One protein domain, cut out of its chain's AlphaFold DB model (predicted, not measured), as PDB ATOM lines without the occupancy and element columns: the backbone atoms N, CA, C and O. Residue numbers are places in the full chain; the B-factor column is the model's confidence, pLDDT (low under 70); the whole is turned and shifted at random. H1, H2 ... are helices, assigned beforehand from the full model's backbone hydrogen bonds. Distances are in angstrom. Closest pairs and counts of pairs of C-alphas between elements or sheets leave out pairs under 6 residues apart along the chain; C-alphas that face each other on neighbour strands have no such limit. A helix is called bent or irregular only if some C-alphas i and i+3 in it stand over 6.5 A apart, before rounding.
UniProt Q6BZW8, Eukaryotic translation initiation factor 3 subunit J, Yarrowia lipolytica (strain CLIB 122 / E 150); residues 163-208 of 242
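Overview. This is residues 163 to 208 of the 242 residues of the protein "Eukaryotic translation initiation factor 3 subunit J" of Yarrowia lipolytica (strain CLIB 122 / E 150) (UniProt Q6BZW8). What shape does the model show? One long helix, H2, and a shorter one, H1, make an open V: they come near each other at the link between them, and from there their far parts spread away with nothing between them. What is it built of? The printed part has 46 residues with two named helices, H1 then H2, and no named strand; the class is all helix. How large is it? It is loose, with a radius of gyration of the C-alphas of 13.5 A, and only just flat, spanning 42 by 28 by 6 A.

Along the chain. Where does the longest helix run? H2 holds residues 182 to 208, from C-alpha 182 at (241.004, 202.497, 278.982) to C-alpha 208 at (252.590, 226.527, 306.947), a length of 38.6 A. Where is the shorter helix? H1 holds residues 165 to 177 and begins with C-alpha 165 at (228.610, 221.736, 291.506); it is 17.9 A long.

Arrangement. How does H1 stand to H2? They are close but not clearly touching, with 1 pair of C-alphas within 8 A, those of Ala 177 and Leu 185 at 6.8 A. Their lines stand at a shallow tilt of 28 degrees, and they run opposite ways. Their centres are 16.5 A apart. What do their backbones show? In H1 and H2 every O i to N i+4 pair is within hydrogen-bond range, and neither helix is bent.

Size, cuts and confidence. Which C-alphas are farthest apart? Those of Pro 179 and Gly 208, at 41.9 A. Which residues stand free? Residues 163 to 172, of which 165 to 172 belong to H1, and residues 189 to 208, which belong to H2. Is the printed part continuous? It has no cut, and the link from H1 to H2, 4 residues, is tight. Where is confidence low? The mean pLDDT of the printed part is 94.1, and one residue, Gly 208, is under 70.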
ATOM      1  N   LEU A 163     226.747 223.778 296.182       94.32
ATOM      2  CA  LEU A 163     226.312 222.496 296.732       94.32
ATOM      3  C   LEU A 163     226.133 221.424 295.647       94.32
ATOM      4  O   LEU A 163     226.503 220.277 295.866       94.32
ATOM      5  N   ALA A 164     225.592 221.789 294.478       93.10
ATOM      6  CA  ALA A 164     225.370 220.840 293.381       93.10
ATOM      7  C   ALA A 164     226.580 220.715 292.442       93.10
ATOM      8  O   ALA A 164     226.717 219.713 291.745       93.10
ATOM      9  N   TYR A 165     227.463 221.719 292.410       96.18
ATOM     10  CA  TYR A 165     228.610 221.736 291.506       96.18
ATOM     11  C   TYR A 165     229.569 220.543 291.674       96.18
ATOM     12  O   TYR A 165     229.980 220.004 290.646       96.18
ATOM     13  N   PRO A 166     229.921 220.079 292.893       95.33
ATOM     14  CA  PRO A 166     230.789 218.913 293.049       95.33
ATOM     15  C   PRO A 166     230.215 217.652 292.396       95.33
ATOM     16  O   PRO A 166     230.912 216.993 291.627       95.33
ATOM     17  N   ASP A 167     228.936 217.354 292.637       95.71
ATOM     18  CA  ASP A 167     228.262 216.194 292.043       95.71
ATOM     19  C   ASP A 167     228.127 216.337 290.520       95.71
ATOM     20  O   ASP A 167     228.475 215.423 289.766       95.71
ATOM     21  N   PHE A 168     227.741 217.527 290.045       95.82
ATOM     22  CA  PHE A 168     227.722 217.847 288.619       95.82
ATOM     23  C   PHE A 168     229.094 217.623 287.972       95.82
ATOM     24  O   PHE A 168     229.185 216.947 286.954       95.82
ATOM     25  N   ALA A 169     230.179 218.138 288.554       94.98
ATOM     26  CA  ALA A 169     231.518 218.012 287.987       94.98
ATOM     27  C   ALA A 169     231.984 216.548 287.928       94.98
ATOM     28  O   ALA A 169     232.580 216.135 286.928       94.98
ATOM     29  N   ILE A 170     231.687 215.747 288.959       95.32
ATOM     30  CA  ILE A 170     232.026 214.317 289.012       95.32
ATOM     31  C   ILE A 170     231.243 213.539 287.947       95.32
ATOM     32  O   ILE A 170     231.836 212.821 287.135       95.32
ATOM     33  N   THR A 171     229.920 213.697 287.913       95.87
ATOM     34  CA  THR A 171     229.044 212.980 286.974       95.87
ATOM     35  C   THR A 171     229.282 213.410 285.526       95.87
ATOM     36  O   THR A 171     229.375 212.558 284.640       95.87
ATOM     37  N   PHE A 172     229.495 214.705 285.282       95.40
ATOM     38  CA  PHE A 172     229.837 215.251 283.971       95.40
ATOM     39  C   PHE A 172     231.189 214.734 283.470       95.40
ATOM     40  O   PHE A 172     231.297 214.301 282.325       95.40
ATOM     41  N   THR A 173     232.216 214.694 284.327       94.71
ATOM     42  CA  THR A 173     233.530 214.142 283.949       94.71
ATOM     43  C   THR A 173     233.432 212.655 283.608       94.71
ATOM     44  O   THR A 173     234.046 212.208 282.639       94.71
ATOM     45  N   LYS A 174     232.627 211.886 284.354       94.55
ATOM     46  CA  LYS A 174     232.359 210.473 284.046       94.55
ATOM     47  C   LYS A 174     231.675 210.310 282.685       94.55
ATOM     48  O   LYS A 174     232.101 209.457 281.912       94.55
ATOM     49  N   ALA A 175     230.675 211.136 282.375       95.94
ATOM     50  CA  ALA A 175     229.995 211.118 281.079       95.94
ATOM     51  C   ALA A 175     230.946 211.476 279.920       95.94
ATOM     52  O   ALA A 175     230.980 210.786 278.905       95.94
ATOM     53  N   LEU A 176     231.803 212.491 280.089       93.58
ATOM     54  CA  LEU A 176     232.829 212.842 279.096       93.58
ATOM     55  C   LEU A 176     233.868 211.734 278.877       93.58
ATOM     56  O   LEU A 176     234.497 211.675 277.818       93.58
ATOM     57  N   ALA A 177     234.073 210.878 279.877       94.75
ATOM     58  CA  ALA A 177     235.029 209.786 279.811       94.75
ATOM     59  C   ALA A 177     234.479 208.505 279.159       94.75
ATOM     60  O   ALA A 177     235.271 207.625 278.833       94.75
ATOM     61  N   GLU A 178     233.167 208.403 278.920       96.07
ATOM     62  CA  GLU A 178     232.515 207.233 278.314       96.07
ATOM     63  C   GLU A 178     233.108 206.803 276.951       96.07
ATOM     64  O   GLU A 178     233.406 205.618 276.789       96.07
ATOM     65  N   PRO A 179     233.374 207.704 275.978       95.78
ATOM     66  CA  PRO A 179     233.974 207.321 274.695       95.78
ATOM     67  C   PRO A 179     235.504 207.131 274.741       95.78
ATOM     68  O   PRO A 179     236.113 206.794 273.720       95.78
ATOM     69  N   LEU A 180     236.163 207.384 275.880       94.67
ATOM     70  CA  LEU A 180     237.618 207.264 275.997       94.67
ATOM     71  C   LEU A 180     238.049 205.798 276.117       94.67
ATOM     72  O   LEU A 180     237.442 204.983 276.805       94.67
ATOM     73  N   LYS A 181     239.188 205.460 275.505       96.55
ATOM     74  CA  LYS A 181     239.809 204.138 275.694       96.55
ATOM     75  C   LYS A 181     240.373 204.015 277.110       96.55
ATOM     76  O   LYS A 181     240.846 204.999 277.677       96.55
ATOM     77  N   VAL A 182     240.468 202.790 277.633       95.33
ATOM     78  CA  VAL A 182     241.004 202.497 278.982       95.33
ATOM     79  C   VAL A 182     242.375 203.148 279.240       95.33
ATOM     80  O   VAL A 182     242.643 203.626 280.339       95.33
ATOM     81  N   GLU A 183     243.251 203.227 278.236       96.60
ATOM     82  CA  GLU A 183     244.548 203.912 278.358       96.60
ATOM     83  C   GLU A 183     244.422 205.429 278.553       96.60
ATOM     84  O   GLU A 183     245.179 206.022 279.321       96.60
ATOM     85  N   GLN A 184     243.473 206.066 277.862       96.28
ATOM     86  CA  GLN A 184     243.186 207.494 278.005       96.28
ATOM     87  C   GLN A 184     242.518 207.770 279.355       96.28
ATOM     88  O   GLN A 184     242.886 208.734 280.019       96.28
ATOM     89  N   LEU A 185     241.627 206.880 279.805       97.26
ATOM     90  CA  LEU A 185     241.014 206.952 281.131       97.26
ATOM     91  C   LEU A 185     242.060 206.838 282.253       97.26
ATOM     92  O   LEU A 185     242.044 207.636 283.185       97.26
ATOM     93  N   ARG A 186     243.038 205.926 282.136       96.38
ATOM     94  CA  ARG A 186     244.167 205.840 283.086       96.38
ATOM     95  C   ARG A 186     244.977 207.140 283.148       96.38
ATOM     96  O   ARG A 186     245.354 207.570 284.235       96.38
ATOM     97  N   LYS A 187     245.221 207.785 282.000       96.81
ATOM     98  CA  LYS A 187     245.891 209.099 281.949       96.81
ATOM     99  C   LYS A 187     245.046 210.196 282.599       96.81
ATOM    100  O   LYS A 187     245.603 211.015 283.324       96.81
ATOM    101  N   LEU A 188     243.730 210.195 282.378       96.38
ATOM    102  CA  LEU A 188     242.795 211.127 283.015       96.38
ATOM    103  C   LEU A 188     242.824 210.974 284.542       96.38
ATOM    104  O   LEU A 188     243.028 211.964 285.236       96.38
ATOM    105  N   ILE A 189     242.721 209.745 285.056       96.56
ATOM    106  CA  ILE A 189     242.785 209.463 286.500       96.56
ATOM    107  C   ILE A 189     244.134 209.901 287.079       96.56
ATOM    108  O   ILE A 189     244.171 210.609 288.077       96.56
ATOM    109  N   SER A 190     245.253 209.556 286.431       97.36
ATOM    110  CA  SER A 190     246.583 209.994 286.877       97.36
ATOM    111  C   SER A 190     246.723 211.522 286.897       97.36
ATOM    112  O   SER A 190     247.341 212.061 287.814       97.36
ATOM    113  N   THR A 191     246.119 212.220 285.929       96.82
ATOM    114  CA  THR A 191     246.097 213.692 285.873       96.82
ATOM    115  C   THR A 191     245.268 214.280 287.018       96.82
ATOM    116  O   THR A 191     245.719 215.222 287.667       96.82
ATOM    117  N   LEU A 192     244.095 213.709 287.314       96.39
ATOM    118  CA  LEU A 192     243.255 214.135 288.438       96.39
ATOM    119  C   LEU A 192     243.910 213.851 289.793       96.39
ATOM    120  O   LEU A 192     243.896 214.724 290.652       96.39
ATOM    121  N   ASN A 193     244.561 212.699 289.966       96.80
ATOM    122  CA  ASN A 193     245.298 212.383 291.192       96.80
ATOM    123  C   ASN A 193     246.495 213.328 291.388       96.80
ATOM    124  O   ASN A 193     246.759 213.786 292.499       96.80
ATOM    125  N   ALA A 194     247.208 213.676 290.312       97.65
ATOM    126  CA  ALA A 194     248.272 214.678 290.376       97.65
ATOM    127  C   ALA A 194     247.724 216.059 290.777       97.65
ATOM    128  O   ALA A 194     248.324 216.735 291.614       97.65
ATOM    129  N   TYR A 195     246.565 216.447 290.239       96.57
ATOM    130  CA  TYR A 195     245.884 217.692 290.595       96.57
ATOM    131  C   TYR A 195     245.379 217.698 292.048       96.57
ATOM    132  O   TYR A 195     245.526 218.697 292.750       96.57
ATOM    133  N   GLN A 196     244.855 216.575 292.543       96.49
ATOM    134  CA  GLN A 196     244.485 216.402 293.950       96.49
ATOM    135  C   GLN A 196     245.701 216.601 294.864       96.49
ATOM    136  O   GLN A 196     245.636 217.369 295.822       96.49
ATOM    137  N   ASN A 197     246.838 215.982 294.537       96.06
ATOM    138  CA  ASN A 197     248.074 216.150 295.303       96.06
ATOM    139  C   ASN A 197     248.600 217.592 295.257       96.06
ATOM    140  O   ASN A 197     249.138 218.090 296.249       96.06
ATOM    141  N   GLU A 198     248.426 218.292 294.133       96.29
ATOM    142  CA  GLU A 198     248.728 219.720 294.037       96.29
ATOM    143  C   GLU A 198     247.850 220.547 294.985       96.29
ATOM    144  O   GLU A 198     248.387 221.401 295.694       96.29
ATOM    145  N   LYS A 199     246.548 220.244 295.072       95.64
ATOM    146  CA  LYS A 199     245.617 220.900 296.003       95.64
ATOM    147  C   LYS A 199     245.958 220.634 297.465       95.64
ATOM    148  O   LYS A 199     246.066 221.582 298.238       95.64
ATOM    149  N   ILE A 200     246.258 219.389 297.827       94.39
ATOM    150  CA  ILE A 200     246.709 219.041 299.184       94.39
ATOM    151  C   ILE A 200     248.006 219.791 299.529       94.39
ATOM    152  O   ILE A 200     248.159 220.332 300.626       94.39
ATOM    153  N   ARG A 201     248.958 219.871 298.591       95.18
ATOM    154  CA  ARG A 201     250.210 220.618 298.788       95.18
ATOM    155  C   ARG A 201     249.961 222.121 298.938       95.18
ATOM    156  O   ARG A 201     250.611 222.752 299.772       95.18
ATOM    157  N   GLU A 202     249.050 222.689 298.151       94.64
ATOM    158  CA  GLU A 202     248.633 224.093 298.238       94.64
ATOM    159  C   GLU A 202     248.024 224.400 299.618       94.64
ATOM    160  O   GLU A 202     248.426 225.367 300.271       94.64
ATOM    161  N   GLU A 203     247.159 223.522 300.129       91.83
ATOM    162  CA  GLU A 203     246.561 223.642 301.461       91.83
ATOM    163  C   GLU A 203     247.592 223.511 302.593       91.83
ATOM    164  O   GLU A 203     247.604 224.322 303.527       91.83
ATOM    165  N   LYS A 204     248.527 222.555 302.494       90.30
ATOM    166  CA  LYS A 204     249.634 222.396 303.457       90.30
ATOM    167  C   LYS A 204     250.562 223.619 303.457       90.30
ATOM    168  O   LYS A 204     250.935 224.116 304.523       90.30
ATOM    169  N   ALA A 205     250.895 224.166 302.285       88.56
ATOM    170  CA  ALA A 205     251.713 225.376 302.164       88.56
ATOM    171  C   ALA A 205     250.993 226.626 302.701       88.56
ATOM    172  O   ALA A 205     251.630 227.491 303.312       88.56
ATOM    173  N   ALA A 206     249.674 226.720 302.523       85.03
ATOM    174  CA  ALA A 206     248.861 227.790 303.093       85.03
ATOM    175  C   ALA A 206     248.792 227.706 304.628       85.03
ATOM    176  O   ALA A 206     248.935 228.729 305.305       85.03
ATOM    177  N   ARG A 207     248.661 226.496 305.195       75.23
ATOM    178  CA  ARG A 207     248.739 226.264 306.651       75.23
ATOM    179  C   ARG A 207     250.128 226.603 307.210       75.23
ATOM    180  O   ARG A 207     250.211 227.260 308.242       75.23
ATOM    181  N   GLY A 208     251.212 226.250 306.512       66.27
ATOM    182  CA  GLY A 208     252.590 226.527 306.947       66.27
ATOM    183  C   GLY A 208     253.002 228.010 306.921       66.27
ATOM    184  O   GLY A 208     253.854 228.423 307.707       66.27
TER     185      GLY A 208